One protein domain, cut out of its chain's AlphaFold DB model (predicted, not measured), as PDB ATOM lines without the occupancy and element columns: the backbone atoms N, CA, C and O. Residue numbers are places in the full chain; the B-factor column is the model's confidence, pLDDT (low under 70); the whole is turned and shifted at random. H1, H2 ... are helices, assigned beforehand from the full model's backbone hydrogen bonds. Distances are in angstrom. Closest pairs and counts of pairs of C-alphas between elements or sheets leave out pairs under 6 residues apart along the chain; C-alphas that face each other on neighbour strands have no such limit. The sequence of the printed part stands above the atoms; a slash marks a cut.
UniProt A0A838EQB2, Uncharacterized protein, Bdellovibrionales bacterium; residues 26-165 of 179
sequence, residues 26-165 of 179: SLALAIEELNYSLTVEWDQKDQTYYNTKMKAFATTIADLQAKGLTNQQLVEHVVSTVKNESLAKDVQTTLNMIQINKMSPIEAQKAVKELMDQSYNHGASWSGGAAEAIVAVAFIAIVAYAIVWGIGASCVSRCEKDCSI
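What this domain is: This is residues 26 to 165 of the 179 residues of an uncharacterized protein of Bdellovibrionales bacterium (UniProt A0A838EQB2). Four helices, H3 to H6, form a bundle that runs up and down, each helix against the one before it, with H6 in the middle of the domain; a helical hairpin, H1 and H2, packs crosswise on H6, and H7 leads out to a tail whose residues 158 to 165 stick out. The printed part has 140 residues with seven named helices, H1 to H7 in order along the chain, and no named strand; the class is all helix. The whole is compact, with a radius of gyration of the C-alphas of 15.4 A, and spans 53 by 38 by 26 A, the tail adding to the length.

How they stand to each other: Start at H2, residues 47 to 66, the longest helix. It forms a hairpin with H1, residues 26 to 39: they touch, closest at the C-alphas of Ala 30 and Phe 57, 6.7 A apart, at a shallow tilt of 5 degrees, opposite ways. With residues 54 to 62 alone H2 touches the hub, H6, residues 130 to 148, at a steep tilt of 48 degrees; the closest C-alphas, of Ala 58 and Ile 142, are 6.2 A apart. H1 touches H6 at a steep tilt of 46 degrees, closest at the C-alphas of Thr 39 and Ala 131, 5.2 A. Next look for H5, residues 105 to 121, which forms a hairpin with H6: they touch at a shallow tilt of 27 degrees, opposite ways, with the C-alphas of Pro 105 and Val 148 closest at 5.9 A. H3, residues 71 to 81, touches H6 at a shallow tilt of 12 degrees, closest at the C-alphas of Asn 71 and Ile 147, 6.3 A. H4, residues 85 to 101, touches H3 closest at the C-alphas of Val 79 and Ala 88, 5.0 A, and H5 at those of Ile 98 and Ala 108, 6.0 A. H7, residues 153 to 163, touches H2, about perpendicular at 79 degrees, closest at the C-alphas of Ala 66 and Ala 153, 5.6 A; H6 and H7 are apart. Every O i to N i+4 pair is within hydrogen-bond range in H1, H2, H3, H4 and H5, against 13 of 15 in H6 and 6 of 7 in H7.

Where its parts are: Find C-alpha 47 at (-7.225, -16.934, 43.187); from there H2 runs 28.4 A to C-alpha 66. H6 covers 28.0 A, H5 24.1 A, H4 23.8 A and H1 19.7 A, while H3 and H7 are shorter. H1 begins at C-alpha 26, (-0.259, -40.591, 35.268), and H7 ends at C-alpha 163, (-28.781, -35.425, 31.498).

The domain as a whole: The C-alphas of His 122 and Ile 165 are the farthest apart, 54.1 A. The printed part has no cut and no long link. Mean pLDDT of the printed part is 76.1, and residues 41 to 44, 123 to 136 and 149 to 165 are under 70.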
ATOM      1  N   SER A  26       0.709 -41.656  35.550       85.31
ATOM      2  CA  SER A  26      -0.259 -40.591  35.268       85.31
ATOM      3  C   SER A  26      -0.524 -39.713  36.497       85.31
ATOM      4  O   SER A  26      -0.673 -38.502  36.358       85.31
ATOM      5  N   LEU A  27      -0.539 -40.303  37.699       85.12
ATOM      6  CA  LEU A  27      -0.643 -39.563  38.958       85.12
ATOM      7  C   LEU A  27       0.572 -38.650  39.173       85.12
ATOM      8  O   LEU A  27       0.398 -37.472  39.472       85.12
ATOM      9  N   ALA A  28       1.784 -39.178  38.982       84.88
ATOM     10  CA  ALA A  28       3.014 -38.404  39.132       84.88
ATOM     11  C   ALA A  28       3.057 -37.201  38.172       84.88
ATOM     12  O   ALA A  28       3.354 -36.091  38.605       84.88
ATOM     13  N   LEU A  29       2.675 -37.397  36.902       88.06
ATOM     14  CA  LEU A  29       2.595 -36.315  35.914       88.06
ATOM     15  C   LEU A  29       1.561 -35.252  36.295       88.06
ATOM     16  O   LEU A  29       1.836 -34.063  36.180       88.06
ATOM     17  N   ALA A  30       0.385 -35.658  36.784       87.69
ATOM     18  CA  ALA A  30      -0.634 -34.711  37.231       87.69
ATOM     19  C   ALA A  30      -0.132 -33.848  38.401       87.69
ATOM     20  O   ALA A  30      -0.428 -32.655  38.467       87.69
ATOM     21  N   ILE A  31       0.623 -34.449  39.326       84.06
ATOM     22  CA  ILE A  31       1.211 -33.745  40.472       84.06
ATOM     23  C   ILE A  31       2.313 -32.804  40.007       84.06
ATOM     24  O   ILE A  31       2.361 -31.668  40.463       84.06
ATOM     25  N   GLU A  32       3.172 -33.243  39.090       83.81
ATOM     26  CA  GLU A  32       4.214 -32.405  38.499       83.81
ATOM     27  C   GLU A  32       3.615 -31.209  37.750       83.81
ATOM     28  O   GLU A  32       4.091 -30.089  37.906       83.81
ATOM     29  N   GLU A  33       2.525 -31.405  37.007       86.88
ATOM     30  CA  GLU A  33       1.841 -30.323  36.302       86.88
ATOM     31  C   GLU A  33       1.150 -29.340  37.256       86.88
ATOM     32  O   GLU A  33       1.196 -28.122  37.035       86.88
ATOM     33  N   LEU A  34       0.548 -29.835  38.344       84.50
ATOM     34  CA  LEU A  34       0.041 -28.979  39.416       84.50
ATOM     35  C   LEU A  34       1.192 -28.207  40.072       84.50
ATOM     36  O   LEU A  34       1.079 -26.998  40.263       84.50
ATOM     37  N   ASN A  35       2.304 -28.885  40.363       81.25
ATOM     38  CA  ASN A  35       3.494 -28.291  40.957       81.25
ATOM     39  C   ASN A  35       4.024 -27.161  40.083       81.25
ATOM     40  O   ASN A  35       4.150 -26.024  40.525       81.25
ATOM     41  N   TYR A  36       4.238 -27.445  38.804       83.81
ATOM     42  CA  TYR A  36       4.660 -26.464  37.820       83.81
ATOM     43  C   TYR A  36       3.677 -25.288  37.739       83.81
ATOM     44  O   TYR A  36       4.082 -24.132  37.826       83.81
ATOM     45  N   SER A  37       2.371 -25.564  37.659       83.25
ATOM     46  CA  SER A  37       1.349 -24.515  37.554       83.25
ATOM     47  C   SER A  37       1.320 -23.587  38.772       83.25
ATOM     48  O   SER A  37       1.071 -22.399  38.605       83.25
ATOM     49  N   LEU A  38       1.558 -24.109  39.980       77.38
ATOM     50  CA  LEU A  38       1.509 -23.341  41.230       77.38
ATOM     51  C   LEU A  38       2.857 -22.711  41.620       77.38
ATOM     52  O   LEU A  38       2.885 -21.731  42.362       77.38
ATOM     53  N   THR A  39       3.982 -23.243  41.140       75.56
ATOM     54  CA  THR A  39       5.327 -22.714  41.440       75.56
ATOM     55  C   THR A  39       5.723 -21.545  40.548       75.56
ATOM     56  O   THR A  39       6.529 -20.716  40.966       75.56
ATOM     57  N   VAL A  40       5.156 -21.431  39.346       76.88
ATOM     58  CA  VAL A  40       5.446 -20.322  38.434       76.88
ATOM     59  C   VAL A  40       4.922 -18.999  39.029       76.88
ATOM     60  O   VAL A  40       3.721 -18.761  39.138       76.88
ATOM     61  N   GLU A  41       5.860 -18.134  39.436       57.16
ATOM     62  CA  GLU A  41       5.653 -16.996  40.352       57.16
ATOM     63  C   GLU A  41       4.677 -15.909  39.868       57.16
ATOM     64  O   GLU A  41       4.144 -15.157  40.687       57.16
ATOM     65  N   TRP A  42       4.433 -15.788  38.560       60.03
ATOM     66  CA  TRP A  42       3.646 -14.672  38.025       60.03
ATOM     67  C   TRP A  42       2.136 -14.792  38.292       60.03
ATOM     68  O   TRP A  42       1.462 -13.764  38.284       60.03
ATOM     69  N   ASP A  43       1.626 -15.992  38.598       59.44
ATOM     70  CA  ASP A  43       0.179 -16.262  38.714       59.44
ATOM     71  C   ASP A  43      -0.272 -16.711  40.123       59.44
ATOM     72  O   ASP A  43      -1.444 -16.988  40.366       59.44
ATOM     73  N   GLN A  44       0.636 -16.736  41.109       57.16
ATOM     74  CA  GLN A  44       0.338 -17.206  42.478       57.16
ATOM     75  C   GLN A  44      -0.675 -16.340  43.245       57.16
ATOM     76  O   GLN A  44      -1.233 -16.781  44.250       57.16
ATOM     77  N   LYS A  45      -0.905 -15.096  42.807       72.00
ATOM     78  CA  LYS A  45      -1.880 -14.184  43.428       72.00
ATOM     79  C   LYS A  45      -3.268 -14.276  42.801       72.00
ATOM     80  O   LYS A  45      -4.211 -13.759  43.400       72.00
ATOM     81  N   ASP A  46      -3.406 -14.899  41.630       83.81
ATOM     82  CA  ASP A  46      -4.713 -15.072  41.012       83.81
ATOM     83  C   ASP A  46      -5.435 -16.269  41.645       83.81
ATOM     84  O   ASP A  46      -5.193 -17.442  41.352       83.81
ATOM     85  N   GLN A  47      -6.371 -15.948  42.536       80.19
ATOM     86  CA  GLN A  47      -7.225 -16.934  43.187       80.19
ATOM     87  C   GLN A  47      -8.076 -17.723  42.176       80.19
ATOM     88  O   GLN A  47      -8.371 -18.898  42.402       80.19
ATOM     89  N   THR A  48      -8.456 -17.111  41.052       82.81
ATOM     90  CA  THR A  48      -9.224 -17.763  39.982       82.81
ATOM     91  C   THR A  48      -8.375 -18.816  39.285       82.81
ATOM     92  O   THR A  48      -8.842 -19.937  39.062       82.81
ATOM     93  N   TYR A  49      -7.117 -18.487  38.987       83.25
ATOM     94  CA  TYR A  49      -6.170 -19.426  38.396       83.25
ATOM     95  C   TYR A  49      -5.883 -20.599  39.339       83.25
ATOM     96  O   TYR A  49      -6.024 -21.754  38.931       83.25
ATOM     97  N   TYR A  50      -5.599 -20.319  40.618       80.88
ATOM     98  CA  TYR A  50      -5.426 -21.350  41.647       80.88
ATOM     99  C   TYR A  50      -6.627 -22.302  41.687       80.88
ATOM    100  O   TYR A  50      -6.472 -23.512  41.523       80.88
ATOM    101  N   ASN A  51      -7.843 -21.764  41.813       79.38
ATOM    102  CA  ASN A  51      -9.064 -22.568  41.854       79.38
ATOM    103  C   ASN A  51      -9.255 -23.398  40.575       79.38
ATOM    104  O   ASN A  51      -9.668 -24.556  40.646       79.38
ATOM    105  N   THR A  52      -8.919 -22.836  39.412       85.31
ATOM    106  CA  THR A  52      -9.006 -23.530  38.120       85.31
ATOM    107  C   THR A  52      -8.044 -24.714  38.063       85.31
ATOM    108  O   THR A  52      -8.448 -25.816  37.689       85.31
ATOM    109  N   LYS A  53      -6.789 -24.527  38.485       85.12
ATOM    110  CA  LYS A  53      -5.778 -25.593  38.519       85.12
ATOM    111  C   LYS A  53      -6.105 -26.668  39.545       85.12
ATOM    112  O   LYS A  53      -5.993 -27.851  39.236       85.12
ATOM    113  N   MET A  54      -6.608 -26.274  40.712       80.69
ATOM    114  CA  MET A  54      -7.082 -27.207  41.734       80.69
ATOM    115  C   MET A  54      -8.270 -28.037  41.244       80.69
ATOM    116  O   MET A  54      -8.287 -29.253  41.425       80.69
ATOM    117  N   LYS A  55      -9.243 -27.415  40.563       80.75
ATOM    118  CA  LYS A  55     -10.393 -28.117  39.973       80.75
ATOM    119  C   LYS A  55      -9.969 -29.071  38.854       80.75
ATOM    120  O   LYS A  55     -10.454 -30.202  38.802       80.75
ATOM    121  N   ALA A  56      -9.049 -28.644  37.987       84.00
ATOM    122  CA  ALA A  56      -8.493 -29.492  36.936       84.00
ATOM    123  C   ALA A  56      -7.777 -30.713  37.530       84.00
ATOM    124  O   ALA A  56      -8.061 -31.842  37.142       84.00
ATOM    125  N   PHE A  57      -6.928 -30.506  38.537       86.19
ATOM    126  CA  PHE A  57      -6.234 -31.598  39.209       86.19
ATOM    127  C   PHE A  57      -7.202 -32.555  39.919       86.19
ATOM    128  O   PHE A  57      -7.081 -33.768  39.762       86.19
ATOM    129  N   ALA A  58      -8.211 -32.042  40.633       82.94
ATOM    130  CA  ALA A  58      -9.245 -32.872  41.254       82.94
ATOM    131  C   ALA A  58     -10.003 -33.732  40.224       82.94
ATOM    132  O   ALA A  58     -10.282 -34.902  40.486       82.94
ATOM    133  N   THR A  59     -10.271 -33.182  39.035       85.06
ATOM    134  CA  THR A  59     -10.876 -33.919  37.912       85.06
ATOM    135  C   THR A  59      -9.949 -35.034  37.424       85.06
ATOM    136  O   THR A  59     -10.379 -36.174  37.282       85.06
ATOM    137  N   THR A  60      -8.652 -34.757  37.266       87.25
ATOM    138  CA  THR A  60      -7.662 -35.780  36.895       87.25
ATOM    139  C   THR A  60      -7.585 -36.907  37.927       87.25
ATOM    140  O   THR A  60      -7.527 -38.078  37.553       87.25
ATOM    141  N   ILE A  61      -7.623 -36.592  39.228       84.94
ATOM    142  CA  ILE A  61      -7.651 -37.612  40.288       84.94
ATOM    143  C   ILE A  61      -8.918 -38.466  40.198       84.94
ATOM    144  O   ILE A  61      -8.815 -39.691  40.276       84.94
ATOM    145  N   ALA A  62     -10.084 -37.854  39.974       82.81
ATOM    146  CA  ALA A  62     -11.340 -38.575  39.774       82.81
ATOM    147  C   ALA A  62     -11.261 -39.559  38.595       82.81
ATOM    148  O   ALA A  62     -11.637 -40.727  38.724       82.81
ATOM    149  N   ASP A  63     -10.714 -39.114  37.462       84.94
ATOM    150  CA  ASP A  63     -10.531 -39.948  36.271       84.94
ATOM    151  C   ASP A  63      -9.554 -41.101  36.521       84.94
ATOM    152  O   ASP A  63      -9.749 -42.219  36.035       84.94
ATOM    153  N   LEU A  64      -8.490 -40.860  37.291       85.62
ATOM    154  CA  LEU A  64      -7.541 -41.902  37.678       85.62
ATOM    155  C   LEU A  64      -8.167 -42.910  38.644       85.62
ATOM    156  O   LEU A  64      -7.958 -44.113  38.476       85.62
ATOM    157  N   GLN A  65      -8.976 -42.456  39.603       83.88
ATOM    158  CA  GLN A  65      -9.751 -43.337  40.483       83.88
ATOM    159  C   GLN A  65     -10.732 -44.196  39.675       83.88
ATOM    160  O   GLN A  65     -10.807 -45.407  39.892       83.88
ATOM    161  N   ALA A  66     -11.398 -43.625  38.665       82.88
ATOM    162  CA  ALA A  66     -12.255 -44.371  37.741       82.88
ATOM    163  C   ALA A  66     -11.488 -45.433  36.926       82.88
ATOM    164  O   ALA A  66     -12.049 -46.471  36.578       82.88
ATOM    165  N   LYS A  67     -10.191 -45.214  36.669       83.81
ATOM    166  CA  LYS A  67      -9.274 -46.181  36.035       83.81
ATOM    167  C   LYS A  67      -8.688 -47.213  37.011       83.81
ATOM    168  O   LYS A  67      -7.881 -48.042  36.596       83.81
ATOM    169  N   GLY A  68      -9.099 -47.195  38.280       83.19
ATOM    170  CA  GLY A  68      -8.690 -48.166  39.295       83.19
ATOM    171  C   GLY A  68      -7.606 -47.678  40.257       83.19
ATOM    172  O   GLY A  68      -7.074 -48.495  41.007       83.19
ATOM    173  N   LEU A  69      -7.273 -46.381  40.266       85.31
ATOM    174  CA  LEU A  69      -6.403 -45.816  41.298       85.31
ATOM    175  C   LEU A  69      -7.097 -45.904  42.662       85.31
ATOM    176  O   LEU A  69      -8.189 -45.374  42.864       85.31
ATOM    177  N   THR A  70      -6.457 -46.578  43.609       87.19
ATOM    178  CA  THR A  70      -7.013 -46.756  44.953       87.19
ATOM    179  C   THR A  70      -6.652 -45.590  45.873       87.19
ATOM    180  O   THR A  70      -5.606 -44.954  45.727       87.19
ATOM    181  N   ASN A  71      -7.482 -45.349  46.891       84.06
ATOM    182  CA  ASN A  71      -7.185 -44.349  47.921       84.06
ATOM    183  C   ASN A  71      -5.865 -44.641  48.645       84.06
ATOM    184  O   ASN A  71      -5.131 -43.717  48.973       84.06
ATOM    185  N   GLN A  72      -5.531 -45.919  48.840       85.44
ATOM    186  CA  GLN A  72      -4.265 -46.313  49.452       85.44
ATOM    187  C   GLN A  72      -3.066 -45.873  48.604       85.44
ATOM    188  O   GLN A  72      -2.119 -45.320  49.148       85.44
ATOM    189  N   GLN A  73      -3.129 -46.039  47.279       86.69
ATOM    190  CA  GLN A  73      -2.063 -45.586  46.379       86.69
ATOM    191  C   GLN A  73      -1.902 -44.067  46.391       86.69
ATOM    192  O   GLN A  73      -0.776 -43.578  46.350       86.69
ATOM    193  N   LEU A  74      -3.005 -43.315  46.493       85.31
ATOM    194  CA  LEU A  74      -2.944 -41.863  46.681       85.31
ATOM    195  C   LEU A  74      -2.211 -41.509  47.978       85.31
ATOM    196  O   LEU A  74      -1.284 -40.705  47.948       85.31
ATOM    197  N   VAL A  75      -2.582 -42.136  49.099       86.62
ATOM    198  CA  VAL A  75      -1.936 -41.909  50.402       86.62
ATOM    199  C   VAL A  75      -0.453 -42.278  50.355       86.62
ATOM    200  O   VAL A  75       0.382 -41.477  50.757       86.62
ATOM    201  N   GLU A  76      -0.107 -43.456  49.838       88.19
ATOM    202  CA  GLU A  76       1.282 -43.912  49.707       88.19
ATOM    203  C   GLU A  76       2.109 -42.951  48.849       88.19
ATOM    204  O   GLU A  76       3.236 -42.614  49.212       88.19
ATOM    205  N   HIS A  77       1.531 -42.445  47.756       85.88
ATOM    206  CA  HIS A  77       2.199 -41.474  46.904       85.88
ATOM    207  C   HIS A  77       2.436 -40.147  47.636       85.88
ATOM    208  O   HIS A  77       3.568 -39.664  47.654       85.88
ATOM    209  N   VAL A  78       1.417 -39.596  48.308       84.38
ATOM    210  CA  VAL A  78       1.555 -38.388  49.144       84.38
ATOM    211  C   VAL A  78       2.668 -38.581  50.168       84.38
ATOM    212  O   VAL A  78       3.593 -37.777  50.229       84.38
ATOM    213  N   VAL A  79       2.621 -39.665  50.938       87.38
ATOM    214  CA  VAL A  79       3.601 -39.964  51.989       87.38
ATOM    215  C   VAL A  79       5.009 -40.080  51.404       87.38
ATOM    216  O   VAL A  79       5.950 -39.561  51.996       87.38
ATOM    217  N   SER A  80       5.159 -40.672  50.214       85.75
ATOM    218  CA  SER A  80       6.457 -40.781  49.534       85.75
ATOM    219  C   SER A  80       7.043 -39.439  49.079       85.75
ATOM    220  O   SER A  80       8.262 -39.311  48.970       85.75
ATOM    221  N   THR A  81       6.202 -38.425  48.842       79.62
ATOM    222  CA  THR A  81       6.668 -37.079  48.464       79.62
ATOM    223  C   THR A  81       7.165 -36.271  49.668       79.62
ATOM    224  O   THR A  81       7.971 -35.349  49.525       79.62
ATOM    225  N   VAL A  82       6.738 -36.638  50.880       81.94
ATOM    226  CA  VAL A  82       7.121 -35.958  52.118       81.94
ATOM    227  C   VAL A  82       8.481 -36.469  52.593       81.94
ATOM    228  O   VAL A  82       8.606 -37.555  53.145       81.94
ATOM    229  N   LYS A  83       9.526 -35.647  52.430       82.31
ATOM    230  CA  LYS A  83      10.905 -35.997  52.829       82.31
ATOM    231  C   LYS A  83      11.107 -36.140  54.345       82.31
ATOM    232  O   LYS A  83      12.049 -36.797  54.774       82.31
ATOM    233  N   ASN A  84      10.276 -35.488  55.159       82.69
ATOM    234  CA  ASN A  84      10.370 -35.560  56.615       82.69
ATOM    235  C   ASN A  84       9.567 -36.762  57.129       82.69
ATOM    236  O   ASN A  84       8.345 -36.770  57.031       82.69
ATOM    237  N   GLU A  85      10.242 -37.752  57.715       87.00
ATOM    238  CA  GLU A  85       9.599 -38.985  58.188       87.00
ATOM    239  C   GLU A  85       8.525 -38.761  59.264       87.00
ATOM    240  O   GLU A  85       7.520 -39.470  59.279       87.00
ATOM    241  N   SER A  86       8.719 -37.791  60.167       86.75
ATOM    242  CA  SER A  86       7.722 -37.471  61.200       86.75
ATOM    243  C   SER A  86       6.453 -36.941  60.551       86.75
ATOM    244  O   SER A  86       5.358 -37.430  60.806       86.75
ATOM    245  N   LEU A  87       6.624 -35.996  59.633       85.31
ATOM    246  CA  LEU A  87       5.518 -35.400  58.910       85.31
ATOM    247  C   LEU A  87       4.818 -36.405  57.990       85.31
ATOM    248  O   LEU A  87       3.597 -36.416  57.892       85.31
ATOM    249  N   ALA A  88       5.581 -37.282  57.342       87.81
ATOM    250  CA  ALA A  88       5.047 -38.348  56.508       87.81
ATOM    251  C   ALA A  88       4.122 -39.272  57.324       87.81
ATOM    252  O   ALA A  88       3.039 -39.630  56.856       87.81
ATOM    253  N   LYS A  89       4.494 -39.590  58.575       91.38
ATOM    254  CA  LYS A  89       3.643 -40.341  59.511       91.38
ATOM    255  C   LYS A  89       2.399 -39.564  59.929       91.38
ATOM    256  O   LYS A  89       1.321 -40.157  59.979       91.38
ATOM    257  N   ASP A  90       2.518 -38.269  60.204       89.94
ATOM    258  CA  ASP A  90       1.375 -37.434  60.592       89.94
ATOM    259  C   ASP A  90       0.369 -37.287  59.439       89.94
ATOM    260  O   ASP A  90      -0.840 -37.434  59.636       89.94
ATOM    261  N   VAL A  91       0.861 -37.099  58.208       88.62
ATOM    262  CA  VAL A  91       0.057 -37.110  56.977       88.62
ATOM    263  C   VAL A  91      -0.641 -38.452  56.801       88.62
ATOM    264  O   VAL A  91      -1.859 -38.491  56.630       88.62
ATOM    265  N   GLN A  92       0.103 -39.557  56.888       91.19
ATOM    266  CA  GLN A  92      -0.460 -40.897  56.753       91.19
ATOM    267  C   GLN A  92      -1.552 -41.151  57.799       91.19
ATOM    268  O   GLN A  92      -2.629 -41.642  57.469       91.19
ATOM    269  N   THR A  93      -1.293 -40.783  59.053       92.56
ATOM    270  CA  THR A  93      -2.240 -40.937  60.164       92.56
ATOM    271  C   THR A  93      -3.494 -40.107  59.927       92.56
ATOM    272  O   THR A  93      -4.601 -40.622  60.062       92.56
ATOM    273  N   THR A  94      -3.340 -38.852  59.507       90.31
ATOM    274  CA  THR A  94      -4.459 -37.947  59.217       90.31
ATOM    275  C   THR A  94      -5.333 -38.479  58.083       90.31
ATOM    276  O   THR A  94      -6.548 -38.586  58.243       90.31
ATOM    277  N   LEU A  95      -4.731 -38.898  56.966       87.81
ATOM    278  CA  LEU A  95      -5.465 -39.456  55.824       87.81
ATOM    279  C   LEU A  95      -6.144 -40.790  56.169       87.81
ATOM    280  O   LEU A  95      -7.298 -41.007  55.795       87.81
ATOM    281  N   ASN A  96      -5.486 -41.646  56.955       88.50
ATOM    282  CA  ASN A  96      -6.088 -42.880  57.459       88.50
ATOM    283  C   ASN A  96      -7.266 -42.596  58.399       88.50
ATOM    284  O   ASN A  96      -8.291 -43.263  58.298       88.50
ATOM    285  N   MET A  97      -7.166 -41.601  59.288       87.25
ATOM    286  CA  MET A  97      -8.281 -41.193  60.149       87.25
ATOM    287  C   MET A  97      -9.465 -40.679  59.331       87.25
ATOM    288  O   MET A  97     -10.599 -41.054  59.618       87.25
ATOM    289  N   ILE A  98      -9.212 -39.872  58.295       84.56
ATOM    290  CA  ILE A  98     -10.248 -39.393  57.371       84.56
ATOM    291  C   ILE A  98     -10.949 -40.581  56.697       84.56
ATOM    292  O   ILE A  98     -12.181 -40.640  56.677       84.56
ATOM    293  N   GLN A  99     -10.177 -41.555  56.208       81.69
ATOM    294  CA  GLN A  99     -10.699 -42.746  55.542       81.69
ATOM    295  C   GLN A  99     -11.489 -43.665  56.490       81.69
ATOM    296  O   GLN A  99     -12.579 -44.116  56.141       81.69
ATOM    297  N   ILE A 100     -10.950 -43.955  57.678       83.44
ATOM    298  CA  ILE A 100     -11.546 -44.881  58.656       83.44
ATOM    299  C   ILE A 100     -12.814 -44.280  59.264       83.44
ATOM    300  O   ILE A 100     -13.840 -44.956  59.338       83.44
ATOM    301  N   ASN A 101     -12.758 -43.009  59.668       82.88
ATOM    302  CA  ASN A 101     -13.868 -42.349  60.350       82.88
ATOM    303  C   ASN A 101     -14.925 -41.800  59.386       82.88
ATOM    304  O   ASN A 101     -15.945 -41.300  59.850       82.88
ATOM    305  N   LYS A 102     -14.696 -41.887  58.064       82.38
ATOM    306  CA  LYS A 102     -15.558 -41.288  57.032       82.38
ATOM    307  C   LYS A 102     -15.891 -39.832  57.369       82.38
ATOM    308  O   LYS A 102     -17.059 -39.445  57.370       82.38
ATOM    309  N   MET A 103     -14.857 -39.064  57.723       80.81
ATOM    310  CA  MET A 103     -15.008 -37.661  58.118       80.81
ATOM    311  C   MET A 103     -15.768 -36.892  57.040       80.81
ATOM    312  O   MET A 103     -15.585 -37.148  55.851       80.81
ATOM    313  N   SER A 104     -16.600 -35.934  57.444       81.25
ATOM    314  CA  SER A 104     -17.237 -35.045  56.475       81.25
ATOM    315  C   SER A 104     -16.182 -34.208  55.728       81.25
ATOM    316  O   SER A 104     -15.065 -34.029  56.224       81.25
ATOM    317  N   PRO A 105     -16.496 -33.646  54.546       70.81
ATOM    318  CA  PRO A 105     -15.514 -32.893  53.758       70.81
ATOM    319  C   PRO A 105     -14.943 -31.698  54.520       70.81
ATOM    320  O   PRO A 105     -13.759 -31.392  54.414       70.81
ATOM    321  N   ILE A 106     -15.792 -31.054  55.325       75.00
ATOM    322  CA  ILE A 106     -15.433 -29.905  56.156       75.00
ATOM    323  C   ILE A 106     -14.478 -30.340  57.275       75.00
ATOM    324  O   ILE A 106     -13.481 -29.667  57.531       75.00
ATOM    325  N   GLU A 107     -14.739 -31.478  57.919       79.06
ATOM    326  CA  GLU A 107     -13.865 -32.020  58.967       79.06
ATOM    327  C   GLU A 107     -12.524 -32.488  58.407       79.06
ATOM    328  O   GLU A 107     -11.488 -32.197  58.997       79.06
ATOM    329  N   ALA A 108     -12.519 -33.145  57.247       78.06
ATOM    330  CA  ALA A 108     -11.291 -33.562  56.585       78.06
ATOM    331  C   ALA A 108     -10.442 -32.359  56.154       78.06
ATOM    332  O   ALA A 108      -9.236 -32.351  56.387       78.06
ATOM    333  N   GLN A 109     -11.060 -31.312  55.596       75.88
ATOM    334  CA  GLN A 109     -10.366 -30.055  55.299       75.88
ATOM    335  C   GLN A 109      -9.781 -29.421  56.558       75.88
ATOM    336  O   GLN A 109      -8.643 -28.960  56.537       75.88
ATOM    337  N   LYS A 110     -10.537 -29.418  57.661       85.06
ATOM    338  CA  LYS A 110     -10.059 -28.894  58.939       85.06
ATOM    339  C   LYS A 110      -8.875 -29.702  59.473       85.06
ATOM    340  O   LYS A 110      -7.880 -29.097  59.850       85.06
ATOM    341  N   ALA A 111      -8.944 -31.032  59.436       85.94
ATOM    342  CA  ALA A 111      -7.859 -31.913  59.866       85.94
ATOM    343  C   ALA A 111      -6.592 -31.720  59.018       85.94
ATOM    344  O   ALA A 111      -5.493 -31.619  59.557       85.94
ATOM    345  N   VAL A 112      -6.740 -31.593  57.695       83.44
ATOM    346  CA  VAL A 112      -5.618 -31.267  56.802       83.44
ATOM    347  C   VAL A 112      -5.051 -29.887  57.121       83.44
ATOM    348  O   VAL A 112      -3.836 -29.743  57.226       83.44
ATOM    349  N   LYS A 113      -5.900 -28.877  57.331       82.00
ATOM    350  CA  LYS A 113      -5.452 -27.532  57.703       82.00
ATOM    351  C   LYS A 113      -4.691 -27.535  59.033       82.00
ATOM    352  O   LYS A 113      -3.646 -26.907  59.125       82.00
ATOM    353  N   GLU A 114      -5.185 -28.243  60.044       87.69
ATOM    354  CA  GLU A 114      -4.520 -28.371  61.347       87.69
ATOM    355  C   GLU A 114      -3.162 -29.064  61.218       87.69
ATOM    356  O   GLU A 114      -2.170 -28.563  61.745       87.69
ATOM    357  N   LEU A 115      -3.097 -30.157  60.453       85.62
ATOM    358  CA  LEU A 115      -1.844 -30.832  60.124       85.62
ATOM    359  C   LEU A 115      -0.853 -29.862  59.472       85.62
ATOM    360  O   LEU A 115       0.318 -29.823  59.849       85.62
ATOM    361  N   MET A 116      -1.305 -29.053  58.517       78.94
ATOM    362  CA  MET A 116      -0.462 -28.066  57.845       78.94
ATOM    363  C   MET A 116       0.022 -26.965  58.787       78.94
ATOM    364  O   MET A 116       1.219 -26.675  58.802       78.94
ATOM    365  N   ASP A 117      -0.878 -26.378  59.579       81.88
ATOM    366  CA  ASP A 117      -0.552 -25.340  60.557       81.88
ATOM    367  C   ASP A 117       0.482 -25.880  61.561       81.88
ATOM    368  O   ASP A 117       1.487 -25.230  61.855       81.88
ATOM    369  N   GLN A 118       0.290 -27.115  62.036       84.06
ATOM    370  CA  GLN A 118       1.233 -27.793  62.919       84.06
ATOM    371  C   GLN A 118       2.587 -28.013  62.235       84.06
ATOM    372  O   GLN A 118       3.624 -27.725  62.831       84.06
ATOM    373  N   SER A 119       2.593 -28.467  60.986       78.81
ATOM    374  CA  SER A 119       3.820 -28.723  60.223       78.81
ATOM    375  C   SER A 119       4.621 -27.447  59.977       78.81
ATOM    376  O   SER A 119       5.844 -27.440  60.126       78.81
ATOM    377  N   TYR A 120       3.927 -26.351  59.664       74.75
ATOM    378  CA  TYR A 120       4.522 -25.030  59.498       74.75
ATOM    379  C   TYR A 120       5.151 -24.536  60.806       74.75
ATOM    380  O   TYR A 120       6.306 -24.112  60.821       74.75
ATOM    381  N   ASN A 121       4.439 -24.681  61.928       77.44
ATOM    382  CA  ASN A 121       4.927 -24.282  63.251       77.44
ATOM    383  C   ASN A 121       6.147 -25.092  63.723       77.44
ATOM    384  O   ASN A 121       6.954 -24.582  64.496       77.44
ATOM    385  N   HIS A 122       6.311 -26.331  63.252       75.06
ATOM    386  CA  HIS A 122       7.472 -27.172  63.565       75.06
ATOM    387  C   HIS A 122       8.658 -26.955  62.611       75.06
ATOM    388  O   HIS A 122       9.661 -27.661  62.710       75.06
ATOM    389  N   GLY A 123       8.567 -25.991  61.686       68.00
ATOM    390  CA  GLY A 123       9.625 -25.719  60.711       68.00
ATOM    391  C   GLY A 123       9.864 -26.885  59.750       68.00
ATOM    392  O   GLY A 123      10.953 -27.004  59.186       68.00
ATOM    393  N   ALA A 124       8.877 -27.769  59.570       65.31
ATOM    394  CA  ALA A 124       8.995 -28.870  58.633       65.31
ATOM    395  C   ALA A 124       9.044 -28.298  57.211       65.31
ATOM    396  O   ALA A 124       8.051 -27.783  56.696       65.31
ATOM    397  N   SER A 125      10.211 -28.376  56.563       60.16
ATOM    398  CA  SER A 125      10.309 -28.060  55.143       60.16
ATOM    399  C   SER A 125       9.677 -29.205  54.354       60.16
ATOM    400  O   SER A 125      10.301 -30.246  54.122       60.16
ATOM    401  N   TRP A 126       8.422 -29.026  53.960       60.91
ATOM    402  CA  TRP A 126       7.849 -29.711  52.807       60.91
ATOM    403  C   TRP A 126       8.793 -29.419  51.643       60.91
ATOM    404  O   TRP A 126       9.067 -28.250  51.405       60.91
ATOM    405  N   SER A 127       9.430 -30.469  51.121       53.44
ATOM    406  CA  SER A 127      10.559 -30.463  50.177       53.44
ATOM    407  C   SER A 127      11.062 -29.074  49.729       53.44
ATOM    408  O   SER A 127      10.382 -28.375  49.016       53.44
ATOM    409  N   GLY A 128      12.259 -28.652  50.151       54.53
ATOM    410  CA  GLY A 128      13.058 -27.621  49.459       54.53
ATOM    411  C   GLY A 128      12.342 -26.360  48.926       54.53
ATOM    412  O   GLY A 128      12.098 -26.237  47.736       54.53
ATOM    413  N   GLY A 129      12.152 -25.346  49.775       59.25
ATOM    414  CA  GLY A 129      11.751 -23.995  49.350       59.25
ATOM    415  C   GLY A 129      10.251 -23.698  49.471       59.25
ATOM    416  O   GLY A 129       9.413 -24.589  49.541       59.25
ATOM    417  N   ALA A 130       9.903 -22.408  49.537       59.09
ATOM    418  CA  ALA A 130       8.533 -21.961  49.820       59.09
ATOM    419  C   ALA A 130       7.509 -22.371  48.743       59.09
ATOM    420  O   ALA A 130       6.340 -22.574  49.061       59.09
ATOM    421  N   ALA A 131       7.939 -22.516  47.487       55.78
ATOM    422  CA  ALA A 131       7.058 -22.835  46.366       55.78
ATOM    423  C   ALA A 131       6.629 -24.317  46.349       55.78
ATOM    424  O   ALA A 131       5.465 -24.619  46.096       55.78
ATOM    425  N   GLU A 132       7.529 -25.239  46.699       59.66
ATOM    426  CA  GLU A 132       7.234 -26.677  46.774       59.66
ATOM    427  C   GLU A 132       6.309 -27.020  47.963       59.66
ATOM    428  O   GLU A 132       5.469 -27.920  47.877       59.66
ATOM    429  N   ALA A 133       6.380 -26.247  49.055       64.12
ATOM    430  CA  ALA A 133       5.512 -26.425  50.219       64.12
ATOM    431  C   ALA A 133       4.026 -26.146  49.925       64.12
ATOM    432  O   ALA A 133       3.155 -26.859  50.427       64.12
ATOM    433  N   ILE A 134       3.723 -25.149  49.086       65.12
ATOM    434  CA  ILE A 134       2.345 -24.792  48.692       65.12
ATOM    435  C   ILE A 134       1.684 -25.940  47.918       65.12
ATOM    436  O   ILE A 134       0.491 -26.211  48.069       65.12
ATOM    437  N   VAL A 135       2.466 -26.649  47.112       66.44
ATOM    438  CA  VAL A 135       1.978 -27.721  46.243       66.44
ATOM    439  C   VAL A 135       1.683 -28.984  47.037       66.44
ATOM    440  O   VAL A 135       0.629 -29.589  46.847       66.44
ATOM    441  N   ALA A 136       2.563 -29.352  47.972       69.56
ATOM    442  CA  ALA A 136       2.327 -30.484  48.867       69.56
ATOM    443  C   ALA A 136       1.031 -30.297  49.677       69.56
ATOM    444  O   ALA A 136       0.213 -31.209  49.792       69.56
ATOM    445  N   VAL A 137       0.808 -29.076  50.164       71.62
ATOM    446  CA  VAL A 137      -0.409 -28.645  50.859       71.62
ATOM    447  C   VAL A 137      -1.661 -28.820  49.995       71.62
ATOM    448  O   VAL A 137      -2.626 -29.470  50.407       71.62
ATOM    449  N   ALA A 138      -1.639 -28.258  48.787       71.75
ATOM    450  CA  ALA A 138      -2.736 -28.339  47.833       71.75
ATOM    451  C   ALA A 138      -3.072 -29.802  47.496       71.75
ATOM    452  O   ALA A 138      -4.240 -30.203  47.486       71.75
ATOM    453  N   PHE A 139      -2.041 -30.621  47.299       75.31
ATOM    454  CA  PHE A 139      -2.188 -32.033  46.988       75.31
ATOM    455  C   PHE A 139      -2.853 -32.822  48.127       75.31
ATOM    456  O   PHE A 139      -3.818 -33.546  47.875       75.31
ATOM    457  N   ILE A 140      -2.422 -32.637  49.381       79.44
ATOM    458  CA  ILE A 140      -3.023 -33.313  50.547       79.44
ATOM    459  C   ILE A 140      -4.503 -32.949  50.687       79.44
ATOM    460  O   ILE A 140      -5.329 -33.828  50.933       79.44
ATOM    461  N   ALA A 141      -4.855 -31.674  50.496       77.31
ATOM    462  CA  ALA A 141      -6.241 -31.224  50.572       77.31
ATOM    463  C   ALA A 141      -7.124 -31.892  49.503       77.31
ATOM    464  O   ALA A 141      -8.241 -32.317  49.808       77.31
ATOM    465  N   ILE A 142      -6.620 -32.042  48.273       78.50
ATOM    466  CA  ILE A 142      -7.356 -32.723  47.200       78.50
ATOM    467  C   ILE A 142      -7.468 -34.221  47.464       78.50
ATOM    468  O   ILE A 142      -8.539 -34.783  47.257       78.50
ATOM    469  N   VAL A 143      -6.416 -34.873  47.963       78.31
ATOM    470  CA  VAL A 143      -6.482 -36.299  48.312       78.31
ATOM    471  C   VAL A 143      -7.478 -36.535  49.446       78.31
ATOM    472  O   VAL A 143      -8.317 -37.425  49.337       78.31
ATOM    473  N   ALA A 144      -7.460 -35.711  50.494       77.94
ATOM    474  CA  ALA A 144      -8.450 -35.775  51.565       77.94
ATOM    475  C   ALA A 144      -9.877 -35.590  51.029       77.94
ATOM    476  O   ALA A 144     -10.766 -36.374  51.358       77.94
ATOM    477  N   TYR A 145     -10.087 -34.612  50.145       78.50
ATOM    478  CA  TYR A 145     -11.373 -34.408  49.481       78.50
ATOM    479  C   TYR A 145     -11.794 -35.632  48.650       78.50
ATOM    480  O   TYR A 145     -12.919 -36.112  48.795       78.50
ATOM    481  N   ALA A 146     -10.889 -36.183  47.838       75.19
ATOM    482  CA  ALA A 146     -11.138 -37.350  46.995       75.19
ATOM    483  C   ALA A 146     -11.434 -38.621  47.808       75.19
ATOM    484  O   ALA A 146     -12.222 -39.453  47.362       75.19
ATOM    485  N   ILE A 147     -10.845 -38.768  49.003       75.25
ATOM    486  CA  ILE A 147     -11.133 -39.863  49.940       75.25
ATOM    487  C   ILE A 147     -12.535 -39.713  50.537       75.25
ATOM    488  O   ILE A 147     -13.278 -40.693  50.572       75.25
ATOM    489  N   VAL A 148     -12.904 -38.508  50.991       74.12
ATOM    490  CA  VAL A 148     -14.198 -38.262  51.649       74.12
ATOM    491  C   VAL A 148     -15.364 -38.382  50.683       74.12
ATOM    492  O   VAL A 148     -16.337 -39.079  50.963       74.12
ATOM    493  N   TRP A 149     -15.270 -37.706  49.540       68.94
ATOM    494  CA  TRP A 149     -16.290 -37.807  48.500       68.94
ATOM    495  C   TRP A 149     -16.234 -39.141  47.777       68.94
ATOM    496  O   TRP A 149     -17.154 -39.438  47.015       68.94
ATOM    497  N   GLY A 150     -15.162 -39.909  48.029       60.22
ATOM    498  CA  GLY A 150     -14.852 -41.194  47.436       60.22
ATOM    499  C   GLY A 150     -15.296 -41.177  46.003       60.22
ATOM    500  O   GLY A 150     -16.260 -41.891  45.760       60.22
ATOM    501  N   ILE A 151     -14.718 -40.279  45.172       51.84
ATOM    502  CA  ILE A 151     -15.302 -39.839  43.896       51.84
ATOM    503  C   ILE A 151     -15.759 -41.071  43.150       51.84
ATOM    504  O   ILE A 151     -15.017 -41.776  42.465       51.84
ATOM    505  N   GLY A 152     -17.028 -41.361  43.379       43.62
ATOM    506  CA  GLY A 152     -17.672 -42.466  42.768       43.62
ATOM    507  C   GLY A 152     -17.792 -41.972  41.358       43.62
ATOM    508  O   GLY A 152     -18.570 -41.055  41.080       43.62
ATOM    509  N   ALA A 153     -17.096 -42.642  40.454       46.34
ATOM    510  CA  ALA A 153     -17.476 -42.694  39.056       46.34
ATOM    511  C   ALA A 153     -19.010 -42.872  38.883       46.34
ATOM    512  O   ALA A 153     -19.542 -42.583  37.822       46.34
ATOM    513  N   SER A 154     -19.755 -43.271  39.926       46.78
ATOM    514  CA  SER A 154     -21.211 -43.259  40.038       46.78
ATOM    515  C   SER A 154     -21.935 -41.900  39.971       46.78
ATOM    516  O   SER A 154     -23.075 -41.928  39.522       46.78
ATOM    517  N   CYS A 155     -21.380 -40.741  40.371       46.06
ATOM    518  CA  CYS A 155     -22.105 -39.458  40.198       46.06
ATOM    519  C   CYS A 155     -21.899 -38.883  38.784       46.06
ATOM    520  O   CYS A 155     -22.875 -38.565  38.108       46.06
ATOM    521  N   VAL A 156     -20.656 -38.824  38.289       48.72
ATOM    522  CA  VAL A 156     -20.351 -38.238  36.968       48.72
ATOM    523  C   VAL A 156     -20.884 -39.107  35.823       48.72
ATOM    524  O   VAL A 156     -21.596 -38.595  34.961       48.72
ATOM    525  N   SER A 157     -20.665 -40.431  35.845       50.19
ATOM    526  CA  SER A 157     -21.163 -41.300  34.759       50.19
ATOM    527  C   SER A 157     -22.690 -41.438  34.731       50.19
ATOM    528  O   SER A 157     -23.260 -41.757  33.684       50.19
ATOM    529  N   ARG A 158     -23.365 -41.200  35.866       48.16
ATOM    530  CA  ARG A 158     -24.831 -41.211  35.946       48.16
ATOM    531  C   ARG A 158     -25.433 -39.875  35.509       48.16
ATOM    532  O   ARG A 158     -26.406 -39.891  34.768       48.16
ATOM    533  N   CYS A 159     -24.802 -38.744  35.838       52.75
ATOM    534  CA  CYS A 159     -25.205 -37.436  35.303       52.75
ATOM    535  C   CYS A 159     -25.021 -37.359  33.778       52.75
ATOM    536  O   CYS A 159     -25.901 -36.868  33.079       52.75
ATOM    537  N   GLU A 160     -23.925 -37.896  33.232       51.38
ATOM    538  CA  GLU A 160     -23.669 -37.839  31.786       51.38
ATOM    539  C   GLU A 160     -24.664 -38.685  30.970       51.38
ATOM    540  O   GLU A 160     -25.113 -38.264  29.901       51.38
ATOM    541  N   LYS A 161     -25.084 -39.850  31.486       52.72
ATOM    542  CA  LYS A 161     -26.086 -40.695  30.813       52.72
ATOM    543  C   LYS A 161     -27.517 -40.176  30.948       52.72
ATOM    544  O   LYS A 161     -28.271 -40.294  29.988       52.72
ATOM    545  N   ASP A 162     -27.882 -39.601  32.094       52.00
ATOM    546  CA  ASP A 162     -29.268 -39.196  32.352       52.00
ATOM    547  C   ASP A 162     -29.564 -37.737  31.926       52.00
ATOM    548  O   ASP A 162     -30.691 -37.441  31.529       52.00
ATOM    549  N   CYS A 163     -28.576 -36.827  31.909       53.81
ATOM    550  CA  CYS A 163     -28.781 -35.425  31.498       53.81
ATOM    551  C   CYS A 163     -28.495 -35.138  30.016       53.81
ATOM    552  O   CYS A 163     -29.036 -34.169  29.476       53.81
ATOM    553  N   SER A 164     -27.721 -35.974  29.313       52.59
ATOM    554  CA  SER A 164     -27.497 -35.805  27.862       52.59
ATOM    555  C   SER A 164     -28.773 -35.979  27.027       52.59
ATOM    556  O   SER A 164     -28.848 -35.476  25.909       52.59
ATOM    557  N   ILE A 165     -29.805 -36.619  27.587       54.00
ATOM    558  CA  ILE A 165     -31.123 -36.767  26.955       54.00
ATOM    559  C   ILE A 165     -31.973 -35.487  27.100       54.00
ATOM    560  O   ILE A 165     -32.879 -35.266  26.299       54.00
TER     561      ILE A 165